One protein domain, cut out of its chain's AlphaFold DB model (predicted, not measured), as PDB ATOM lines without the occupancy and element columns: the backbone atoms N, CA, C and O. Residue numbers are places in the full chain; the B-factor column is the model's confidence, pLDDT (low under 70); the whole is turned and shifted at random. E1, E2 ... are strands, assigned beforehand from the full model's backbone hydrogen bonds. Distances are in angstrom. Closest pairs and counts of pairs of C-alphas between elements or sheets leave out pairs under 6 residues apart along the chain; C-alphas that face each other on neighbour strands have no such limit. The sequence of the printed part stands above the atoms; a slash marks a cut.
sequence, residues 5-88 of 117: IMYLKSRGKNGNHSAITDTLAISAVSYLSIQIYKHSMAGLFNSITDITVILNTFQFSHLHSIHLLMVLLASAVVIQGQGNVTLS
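What this domain is: This is residues 5 to 88 of the 117 residues of an uncharacterized protein of Coprinopsis marcescibilis (UniProt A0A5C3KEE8). Little regular structure is present: two small sheets joined by loops, E2-E1-E3-E5 reaching from the middle toward one end and E4-E7-E6 at the opposite end. The 84 printed residues include seven named strands, E1 to E7 in chain order, holding 26 residues, and no named helix; the class is all strand. The whole is loose, with a radius of gyration of the C-alphas of 15.1 A and spans of 46 by 31 by 19 A.

How they stand to each other: E1, residues 5 to 8, is antiparallel to E3, residues 31 to 35, with N 5 and O 33 3.0 A apart. E2, residues 18 to 20, meets E1 only at a point; C-alphas 19 and 7 face each other at 5.0 A. E3 is antiparallel to E5, residues 60 to 64, with N 32 and O 63 at 2.8 A. E4, residues 44 to 46, is antiparallel to E7, residues 85 to 87, with N 45 and O 85 at 2.8 A. E7 and E6, residues 77 to 79, form an antiparallel hairpin, with N 86 and O 78 at 2.8 A. E3 and E4 are apart.

Where its parts are: E1 begins at C-alpha 5 (254.717, 205.544, 314.120), and E7 ends at C-alpha 87 (239.610, 200.715, 300.338). E3 measures 13.0 A and E5 13.3 A.

The domain as a whole: The C-alphas of Lys 13 and Ala 42 are the farthest apart, 46.9 A. The printed part has no cut; the links E4 to E5 and E5 to E6 are long. pLDDT is under 70 at residues 5 to 22 and 69 to 70.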
ATOM      1  N   ILE A   5     253.701 205.405 313.074       34.47
ATOM      2  CA  ILE A   5     254.717 205.544 314.120       34.47
ATOM      3  C   ILE A   5     254.777 207.034 314.455       34.47
ATOM      4  O   ILE A   5     255.074 207.859 313.592       34.47
ATOM      5  N   MET A   6     254.427 207.407 315.683       34.81
ATOM      6  CA  MET A   6     254.285 208.811 316.069       34.81
ATOM      7  C   MET A   6     255.598 209.358 316.652       34.81
ATOM      8  O   MET A   6     256.316 208.669 317.373       34.81
ATOM      9  N   TYR A   7     255.957 210.598 316.312       36.78
ATOM     10  CA  TYR A   7     257.202 211.229 316.763       36.78
ATOM     11  C   TYR A   7     256.899 212.548 317.475       36.78
ATOM     12  O   TYR A   7     256.572 213.575 316.868       36.78
ATOM     13  N   LEU A   8     257.033 212.537 318.801       37.72
ATOM     14  CA  LEU A   8     256.864 213.726 319.626       37.72
ATOM     15  C   LEU A   8     258.185 214.479 319.776       37.72
ATOM     16  O   LEU A   8     259.242 213.897 320.023       37.72
ATOM     17  N   LYS A   9     258.114 215.809 319.776       39.97
ATOM     18  CA  LYS A   9     259.134 216.625 320.427       39.97
ATOM     19  C   LYS A   9     258.885 216.629 321.936       39.97
ATOM     20  O   LYS A   9     258.150 217.467 322.451       39.97
ATOM     21  N   SER A  10     259.470 215.678 322.657       35.22
ATOM     22  CA  SER A  10     259.511 215.752 324.117       35.22
ATOM     23  C   SER A  10     260.642 216.703 324.531       35.22
ATOM     24  O   SER A  10     261.800 216.427 324.229       35.22
ATOM     25  N   ARG A  11     260.294 217.776 325.261       37.75
ATOM     26  CA  ARG A  11     261.130 218.885 325.787       37.75
ATOM     27  C   ARG A  11     261.395 220.073 324.851       37.75
ATOM     28  O   ARG A  11     261.398 219.964 323.632       37.75
ATOM     29  N   GLY A  12     261.564 221.235 325.499       43.69
ATOM     30  CA  GLY A  12     261.685 222.575 324.916       43.69
ATOM     31  C   GLY A  12     262.878 222.773 323.976       43.69
ATOM     32  O   GLY A  12     263.416 221.829 323.406       43.69
ATOM     33  N   LYS A  13     263.276 224.031 323.763       40.78
ATOM     34  CA  LYS A  13     264.397 224.417 322.885       40.78
ATOM     35  C   LYS A  13     265.635 223.557 323.242       40.78
ATOM     36  O   LYS A  13     266.197 223.744 324.312       40.78
ATOM     37  N   ASN A  14     265.992 222.598 322.371       44.84
ATOM     38  CA  ASN A  14     267.090 221.608 322.480       44.84
ATOM     39  C   ASN A  14     266.816 220.252 323.193       44.84
ATOM     40  O   ASN A  14     267.766 219.582 323.586       44.84
ATOM     41  N   GLY A  15     265.566 219.802 323.354       49.97
ATOM     42  CA  GLY A  15     265.274 218.421 323.791       49.97
ATOM     43  C   GLY A  15     265.455 217.381 322.672       49.97
ATOM     44  O   GLY A  15     265.009 217.619 321.551       49.97
ATOM     45  N   ASN A  16     266.082 216.233 322.966       54.69
ATOM     46  CA  ASN A  16     266.225 215.125 322.011       54.69
ATOM     47  C   ASN A  16     264.847 214.645 321.525       54.69
ATOM     48  O   ASN A  16     263.958 214.381 322.335       54.69
ATOM     49  N   HIS A  17     264.680 214.502 320.206       60.66
ATOM     50  CA  HIS A  17     263.494 213.868 319.629       60.66
ATOM     51  C   HIS A  17     263.414 212.416 320.117       60.66
ATOM     52  O   HIS A  17     264.380 211.666 319.973       60.66
ATOM     53  N   SER A  18     262.281 212.028 320.705       64.62
ATOM     54  CA  SER A  18     262.034 210.659 321.160       64.62
ATOM     55  C   SER A  18     260.901 210.039 320.346       64.62
ATOM     56  O   SER A  18     259.929 210.706 319.978       64.62
ATOM     57  N   ALA A  19     261.056 208.760 320.002       66.56
ATOM     58  CA  ALA A  19     259.985 207.992 319.384       66.56
ATOM     59  C   ALA A  19     258.931 207.701 320.454       66.56
ATOM     60  O   ALA A  19     259.280 207.228 321.538       66.56
ATOM     61  N   ILE A  20     257.663 207.988 320.159       65.62
ATOM     62  CA  ILE A  20     256.559 207.720 321.078       65.62
ATOM     63  C   ILE A  20     255.565 206.810 320.376       65.62
ATOM     64  O   ILE A  20     255.073 207.103 319.290       65.62
ATOM     65  N   THR A  21     255.283 205.675 320.998       69.38
ATOM     66  CA  THR A  21     254.418 204.645 320.420       69.38
ATOM     67  C   THR A  21     252.933 204.947 320.583       69.38
ATOM     68  O   THR A  21     252.123 204.414 319.830       69.38
ATOM     69  N   ASP A  22     252.572 205.814 321.528       68.75
ATOM     70  CA  ASP A  22     251.198 206.099 321.918       68.75
ATOM     71  C   ASP A  22     250.987 207.575 322.291       68.75
ATOM     72  O   ASP A  22     251.756 208.200 323.017       68.75
ATOM     73  N   THR A  23     249.910 208.167 321.779       73.00
ATOM     74  CA  THR A  23     249.491 209.518 322.158       73.00
ATOM     75  C   THR A  23     247.980 209.657 322.028       73.00
ATOM     76  O   THR A  23     247.370 209.101 321.117       73.00
ATOM     77  N   LEU A  24     247.371 210.417 322.940       75.69
ATOM     78  CA  LEU A  24     245.931 210.688 322.931       75.69
ATOM     79  C   LEU A  24     245.547 211.807 321.952       75.69
ATOM     80  O   LEU A  24     244.370 211.969 321.643       75.69
ATOM     81  N   ALA A  25     246.520 212.587 321.464       75.94
ATOM     82  CA  ALA A  25     246.268 213.707 320.567       75.94
ATOM     83  C   ALA A  25     247.371 213.847 319.510       75.94
ATOM     84  O   ALA A  25     248.543 214.015 319.831       75.94
ATOM     85  N   ILE A  26     246.981 213.883 318.231       73.38
ATOM     86  CA  ILE A  26     247.887 214.163 317.099       73.38
ATOM     87  C   ILE A  26     248.572 215.530 317.232       73.38
ATOM     88  O   ILE A  26     249.702 215.699 316.786       73.38
ATOM     89  N   SER A  27     247.917 216.502 317.872       74.12
ATOM     90  CA  SER A  27     248.501 217.820 318.134       74.12
ATOM     91  C   SER A  27     249.644 217.782 319.142       74.12
ATOM     92  O   SER A  27     250.445 218.713 319.174       74.12
ATOM     93  N   ALA A  28     249.737 216.725 319.957       73.75
ATOM     94  CA  ALA A  28     250.863 216.572 320.855       73.75
ATOM     95  C   ALA A  28     252.142 216.426 320.030       73.75
ATOM     96  O   ALA A  28     253.131 217.065 320.357       73.75
ATOM     97  N   VAL A  29     252.121 215.663 318.932       74.19
ATOM     98  CA  VAL A  29     253.319 215.296 318.168       74.19
ATOM     99  C   VAL A  29     253.728 216.333 317.124       74.19
ATOM    100  O   VAL A  29     252.899 216.986 316.492       74.19
ATOM    101  N   SER A  30     255.040 216.489 316.925       75.25
ATOM    102  CA  SER A  30     255.575 217.385 315.889       75.25
ATOM    103  C   SER A  30     255.589 216.700 314.531       75.25
ATOM    104  O   SER A  30     255.243 217.326 313.534       75.25
ATOM    105  N   TYR A  31     255.931 215.409 314.500       77.06
ATOM    106  CA  TYR A  31     255.997 214.621 313.277       77.06
ATOM    107  C   TYR A  31     255.309 213.266 313.444       77.06
ATOM    108  O   TYR A  31     255.230 212.693 314.527       77.06
ATOM    109  N   LEU A  32     254.824 212.730 312.338       77.69
ATOM    110  CA  LEU A  32     254.225 211.412 312.234       77.69
ATOM    111  C   LEU A  32     254.936 210.672 311.114       77.69
ATOM    112  O   LEU A  32     254.917 211.131 309.973       77.69
ATOM    113  N   SER A  33     255.552 209.536 311.425       80.12
ATOM    114  CA  SER A  33     255.985 208.606 310.392       80.12
ATOM    115  C   SER A  33     254.794 207.820 309.902       80.12
ATOM    116  O   SER A  33     254.173 207.051 310.641       80.12
ATOM    117  N   ILE A  34     254.510 207.993 308.625       80.00
ATOM    118  CA  ILE A  34     253.460 207.279 307.926       80.00
ATOM    119  C   ILE A  34     254.084 206.377 306.875       80.00
ATOM    120  O   ILE A  34     255.024 206.766 306.182       80.00
ATOM    121  N   GLN A  35     253.551 205.167 306.742       85.69
ATOM    122  CA  GLN A  35     253.856 204.326 305.596       85.69
ATOM    123  C   GLN A  35     253.153 204.890 304.361       85.69
ATOM    124  O   GLN A  35     251.958 205.199 304.402       85.69
ATOM    125  N   ILE A  36     253.896 205.030 303.270       86.56
ATOM    126  CA  ILE A  36     253.372 205.524 302.003       86.56
ATOM    127  C   ILE A  36     252.830 204.347 301.208       86.56
ATOM    128  O   ILE A  36     253.492 203.325 301.054       86.56
ATOM    129  N   TYR A  37     251.637 204.544 300.662       85.19
ATOM    130  CA  TYR A  37     251.014 203.605 299.753       85.19
ATOM    131  C   TYR A  37     250.836 204.243 298.383       85.19
ATOM    132  O   TYR A  37     250.415 205.397 298.273       85.19
ATOM    133  N   LYS A  38     251.112 203.478 297.329       84.56
ATOM    134  CA  LYS A  38     250.845 203.895 295.952       84.56
ATOM    135  C   LYS A  38     249.493 203.348 295.511       84.56
ATOM    136  O   LYS A  38     249.268 202.143 295.580       84.56
ATOM    137  N   HIS A  39     248.615 204.221 295.024       82.62
ATOM    138  CA  HIS A  39     247.369 203.785 294.396       82.62
ATOM    139  C   HIS A  39     247.671 202.942 293.149       82.62
ATOM    140  O   HIS A  39     248.429 203.357 292.268       82.62
ATOM    141  N   SER A  40     247.077 201.756 293.109       78.94
ATOM    142  CA  SER A  40     247.066 200.816 291.993       78.94
ATOM    143  C   SER A  40     245.680 200.842 291.327       78.94
ATOM    144  O   SER A  40     244.923 201.797 291.480       78.94
ATOM    145  N   MET A  41     245.320 199.827 290.551       78.31
ATOM    146  CA  MET A  41     243.985 199.726 289.956       78.31
ATOM    147  C   MET A  41     242.934 199.249 290.974       78.31
ATOM    148  O   MET A  41     243.249 198.561 291.940       78.31
ATOM    149  N   ALA A  42     241.664 199.599 290.731       79.38
ATOM    150  CA  ALA A  42     240.496 199.098 291.466       79.38
ATOM    151  C   ALA A  42     240.495 199.348 292.993       79.38
ATOM    152  O   ALA A  42     240.040 198.508 293.763       79.38
ATOM    153  N   GLY A  43     240.996 200.504 293.450       74.00
ATOM    154  CA  GLY A  43     240.988 200.854 294.880       74.00
ATOM    155  C   GLY A  43     242.003 200.068 295.716       74.00
ATOM    156  O   GLY A  43     241.928 200.086 296.948       74.00
ATOM    157  N   LEU A  44     242.943 199.392 295.051       82.62
ATOM    158  CA  LEU A  44     244.097 198.756 295.667       82.62
ATOM    159  C   LEU A  44     245.214 199.768 295.878       82.62
ATOM    160  O   LEU A  44     245.442 200.663 295.065       82.62
ATOM    161  N   PHE A  45     245.939 199.588 296.968       84.81
ATOM    162  CA  PHE A  45     247.039 200.436 297.374       84.81
ATOM    163  C   PHE A  45     248.216 199.556 297.772       84.81
ATOM    164  O   PHE A  45     248.119 198.740 298.692       84.81
ATOM    165  N   ASN A  46     249.327 199.740 297.067       86.75
ATOM    166  CA  ASN A  46     250.531 198.949 297.247       86.75
ATOM    167  C   ASN A  46     251.430 199.572 298.313       86.75
ATOM    168  O   ASN A  46     251.675 200.781 298.286       86.75
ATOM    169  N   SER A  47     251.927 198.738 299.223       84.44
ATOM    170  CA  SER A  47     252.848 199.117 300.306       84.44
ATOM    171  C   SER A  47     254.285 199.353 299.826       84.44
ATOM    172  O   SER A  47     255.067 200.025 300.501       84.44
ATOM    173  N   ILE A  48     254.619 198.800 298.658       87.00
ATOM    174  CA  ILE A  48     255.905 198.932 297.980       87.00
ATOM    175  C   ILE A  48     255.709 199.872 296.797       87.00
ATOM    176  O   ILE A  48     254.915 199.615 295.887       87.00
ATOM    177  N   THR A  49     256.406 201.000 296.840       85.56
ATOM    178  CA  THR A  49     256.322 202.050 295.825       85.56
ATOM    179  C   THR A  49     257.402 201.857 294.766       85.56
ATOM    180  O   THR A  49     258.371 201.135 294.987       85.56
ATOM    181  N   ASP A  50     257.303 202.561 293.636       84.81
ATOM    182  CA  ASP A  50     258.313 202.483 292.564       84.81
ATOM    183  C   ASP A  50     259.730 202.825 293.054       84.81
ATOM    184  O   ASP A  50     260.713 202.339 292.508       84.81
ATOM    185  N   ILE A  51     259.840 203.641 294.108       85.75
ATOM    186  CA  ILE A  51     261.119 204.048 294.706       85.75
ATOM    187  C   ILE A  51     261.764 202.886 295.473       85.75
ATOM    188  O   ILE A  51     262.985 202.755 295.503       85.75
ATOM    189  N   THR A  52     260.949 202.048 296.110       88.44
ATOM    190  CA  THR A  52     261.398 200.990 297.030       88.44
ATOM    191  C   THR A  52     261.274 199.585 296.441       88.44
ATOM    192  O   THR A  52     261.741 198.620 297.045       88.44
ATOM    193  N   VAL A  53     260.724 199.465 295.228       88.12
ATOM    194  CA  VAL A  53     260.468 198.186 294.550       88.12
ATOM    195  C   VAL A  53     261.725 197.343 294.360       88.12
ATOM    196  O   VAL A  53     261.675 196.133 294.548       88.12
ATOM    197  N   ILE A  54     262.868 197.974 294.069       91.38
ATOM    198  CA  ILE A  54     264.144 197.279 293.829       91.38
ATOM    199  C   ILE A  54     264.607 196.524 295.081       91.38
ATOM    200  O   ILE A  54     265.182 195.445 294.980       91.38
ATOM    201  N   LEU A  55     264.349 197.089 296.260       91.50
ATOM    202  CA  LEU A  55     264.774 196.531 297.541       91.50
ATOM    203  C   LEU A  55     263.654 195.762 298.249       91.50
ATOM    204  O   LEU A  55     263.884 195.227 299.329       91.50
ATOM    205  N   ASN A  56     262.456 195.710 297.656       87.44
ATOM    206  CA  ASN A  56     261.266 195.096 298.242       87.44
ATOM    207  C   ASN A  56     260.987 195.601 299.675       87.44
ATOM    208  O   ASN A  56     260.657 194.827 300.575       87.44
ATOM    209  N   THR A  57     261.179 196.903 299.902       87.81
ATOM    210  CA  THR A  57     261.038 197.540 301.219       87.81
ATOM    211  C   THR A  57     259.841 198.484 301.261       87.81
ATOM    212  O   THR A  57     259.329 198.920 300.234       87.81
ATOM    213  N   PHE A  58     259.361 198.801 302.466       87.31
ATOM    214  CA  PHE A  58     258.288 199.777 302.642       87.31
ATOM    215  C   PHE A  58     258.838 201.196 302.654       87.31
ATOM    216  O   PHE A  58     259.870 201.478 303.270       87.31
ATOM    217  N   GLN A  59     258.108 202.109 302.021       85.81
ATOM    218  CA  GLN A  59     258.425 203.527 302.073       85.81
ATOM    219  C   GLN A  59     257.719 204.189 303.258       85.81
ATOM    220  O   GLN A  59     256.518 204.012 303.453       85.81
ATOM    221  N   PHE A  60     258.451 205.017 304.002       86.06
ATOM    222  CA  PHE A  60     257.906 205.853 305.069       86.06
ATOM    223  C   PHE A  60     258.191 207.331 304.798       86.06
ATOM    224  O   PHE A  60     259.168 207.671 304.130       86.06
ATOM    225  N   SER A  61     257.338 208.214 305.311       83.00
ATOM    226  CA  SER A  61     257.552 209.662 305.290       83.00
ATOM    227  C   SER A  61     257.147 210.294 306.612       83.00
ATOM    228  O   SER A  61     256.211 209.834 307.264       83.00
ATOM    229  N   HIS A  62     257.854 211.354 306.991       83.38
ATOM    230  CA  HIS A  62     257.558 212.145 308.175       83.38
ATOM    231  C   HIS A  62     256.681 213.334 307.789       83.38
ATOM    232  O   HIS A  62     257.135 214.260 307.118       83.38
ATOM    233  N   LEU A  63     255.429 213.330 308.235       80.56
ATOM    234  CA  LEU A  63     254.531 214.470 308.078       80.56
ATOM    235  C   LEU A  63     254.446 215.264 309.370       80.56
ATOM    236  O   LEU A  63     254.334 214.692 310.449       80.56
ATOM    237  N   HIS A  64     254.442 216.588 309.257       80.94
ATOM    238  CA  HIS A  64     254.083 217.428 310.389       80.94
ATOM    239  C   HIS A  64     252.610 217.197 310.747       80.94
ATOM    240  O   HIS A  64     251.775 217.026 309.856       80.94
ATOM    241  N   SER A  65     252.270 217.237 312.035       75.75
ATOM    242  CA  SER A  65     250.896 217.001 312.517       75.75
ATOM    243  C   SER A  65     249.840 217.929 311.899       75.75
ATOM    244  O   SER A  65     248.680 217.545 311.782       75.75
ATOM    245  N   ILE A  66     250.244 219.114 311.425       77.50
ATOM    246  CA  ILE A  66     249.374 220.099 310.764       77.50
ATOM    247  C   ILE A  66     249.001 219.727 309.321       77.50
ATOM    248  O   ILE A  66     248.101 220.332 308.751       77.50
ATOM    249  N   HIS A  67     249.692 218.761 308.711       74.56
ATOM    250  CA  HIS A  67     249.448 218.341 307.326       74.56
ATOM    251  C   HIS A  67     248.464 217.167 307.217       74.56
ATOM    252  O   HIS A  67     248.253 216.637 306.127       74.56
ATOM    253  N   LEU A  68     247.864 216.737 308.329       71.75
ATOM    254  CA  LEU A  68     246.827 215.715 308.313       71.75
ATOM    255  C   LEU A  68     245.471 216.323 307.969       71.75
ATOM    256  O   LEU A  68     244.941 217.147 308.706       71.75
ATOM    257  N   LEU A  69     244.900 215.864 306.858       68.00
ATOM    258  CA  LEU A  69     243.611 216.347 306.368       68.00
ATOM    259  C   LEU A  69     242.436 215.472 306.830       68.00
ATOM    260  O   LEU A  69     241.349 215.977 307.084       68.00
ATOM    261  N   MET A  70     242.636 214.153 306.907       69.50
ATOM    262  CA  MET A  70     241.568 213.193 307.186       69.50
ATOM    263  C   MET A  70     242.120 211.917 307.820       69.50
ATOM    264  O   MET A  70     243.201 211.448 307.460       69.50
ATOM    265  N   VAL A  71     241.334 211.333 308.724       73.12
ATOM    266  CA  VAL A  71     241.554 209.991 309.271       73.12
ATOM    267  C   VAL A  71     240.481 209.065 308.709       73.12
ATOM    268  O   VAL A  71     239.293 209.375 308.770       73.12
ATOM    269  N   LEU A  72     240.900 207.932 308.150       72.38
ATOM    270  CA  LEU A  72     239.991 206.883 307.696       72.38
ATOM    271  C   LEU A  72     239.643 205.963 308.867       72.38
ATOM    272  O   LEU A  72     240.517 205.607 309.660       72.38
ATOM    273  N   LEU A  73     238.379 205.546 308.959       75.69
ATOM    274  CA  LEU A  73     237.973 204.537 309.935       75.69
ATOM    275  C   LEU A  73     238.651 203.201 309.611       75.69
ATOM    276  O   LEU A  73     238.828 202.853 308.446       75.69
ATOM    277  N   ALA A  74     238.980 202.417 310.640       72.75
ATOM    278  CA  ALA A  74     239.592 201.101 310.453       72.75
ATOM    279  C   ALA A  74     238.731 200.171 309.577       72.75
ATOM    280  O   ALA A  74     239.265 199.420 308.768       72.75
ATOM    281  N   SER A  75     237.403 200.283 309.675       77.06
ATOM    282  CA  SER A  75     236.441 199.539 308.853       77.06
ATOM    283  C   SER A  75     236.477 199.896 307.364       77.06
ATOM    284  O   SER A  75     236.006 199.113 306.545       77.06
ATOM    285  N   ALA A  76     237.042 201.049 306.994       78.19
ATOM    286  CA  ALA A  76     237.142 201.497 305.606       78.19
ATOM    287  C   ALA A  76     238.285 200.822 304.829       78.19
ATOM    288  O   ALA A  76     238.407 201.019 303.615       78.19
ATOM    289  N   VAL A  77     239.157 200.079 305.519       81.62
ATOM    290  CA  VAL A  77     240.403 199.551 304.961       81.62
ATOM    291  C   VAL A  77     240.514 198.057 305.224       81.62
ATOM    292  O   VAL A  77     240.620 197.621 306.368       81.62
ATOM    293  N   VAL A  78     240.603 197.270 304.157       83.00
ATOM    294  CA  VAL A  78     240.910 195.840 304.231       83.00
ATOM    295  C   VAL A  78     242.403 195.652 303.989       83.00
ATOM    296  O   VAL A  78     242.940 196.126 302.989       83.00
ATOM    297  N   ILE A  79     243.092 194.985 304.913       82.31
ATOM    298  CA  ILE A  79     244.495 194.596 304.722       82.31
ATOM    299  C   ILE A  79     244.520 193.322 303.887       82.31
ATOM    300  O   ILE A  79     243.862 192.342 304.230       82.31
ATOM    301  N   GLN A  80     245.288 193.336 302.808       79.06
ATOM    302  CA  GLN A  80     245.570 192.166 301.990       79.06
ATOM    303  C   GLN A  80     246.946 191.568 302.337       79.06
ATOM    304  O   GLN A  80     247.661 192.043 303.222       79.06
ATOM    305  N   GLY A  81     247.341 190.512 301.621       77.69
ATOM    306  CA  GLY A  81     248.688 189.952 301.722       77.69
ATOM    307  C   GLY A  81     249.782 190.984 301.411       77.69
ATOM    308  O   GLY A  81     249.564 191.937 300.664       77.69
ATOM    309  N   GLN A  82     250.968 190.780 301.998       72.75
ATOM    310  CA  GLN A  82     252.168 191.617 301.794       72.75
ATOM    311  C   GLN A  82     252.009 193.091 302.222       72.75
ATOM    312  O   GLN A  82     252.743 193.977 301.783       72.75
ATOM    313  N   GLY A  83     251.047 193.369 303.105       75.38
ATOM    314  CA  GLY A  83     250.811 194.713 303.625       75.38
ATOM    315  C   GLY A  83     250.102 195.641 302.643       75.38
ATOM    316  O   GLY A  83     249.958 196.813 302.958       75.38
ATOM    317  N   ASN A  84     249.637 195.149 301.490       82.81
ATOM    318  CA  ASN A  84     248.785 195.922 300.588       82.81
ATOM    319  C   ASN A  84     247.421 196.177 301.229       82.81
ATOM    320  O   ASN A  84     246.989 195.448 302.126       82.81
ATOM    321  N   VAL A  85     246.728 197.220 300.779       85.75
ATOM    322  CA  VAL A  85     245.419 197.573 301.333       85.75
ATOM    323  C   VAL A  85     244.402 197.846 300.237       85.75
ATOM    324  O   VAL A  85     244.731 198.348 299.166       85.75
ATOM    325  N   THR A  86     243.148 197.522 300.516       86.50
ATOM    326  CA  THR A  86     242.001 197.868 299.673       86.50
ATOM    327  C   THR A  86     241.105 198.808 300.442       86.50
ATOM    328  O   THR A  86     240.817 198.571 301.618       86.50
ATOM    329  N   LEU A  87     240.655 199.867 299.784       83.38
ATOM    330  CA  LEU A  87     239.610 200.715 300.338       83.38
ATOM    331  C   LEU A  87     238.234 200.122 300.027       83.38
ATOM    332  O   LEU A  87     238.006 199.594 298.940       83.38
ATOM    333  N   SER A  88     237.305 200.242 300.974       83.50
ATOM    334  CA  SER A  88     235.880 200.023 300.702       83.50
ATOM    335  C   SER A  88     235.393 200.963 299.594       83.50
ATOM    336  O   SER A  88     235.913 202.075 299.446       83.50
TER     337      SER A  88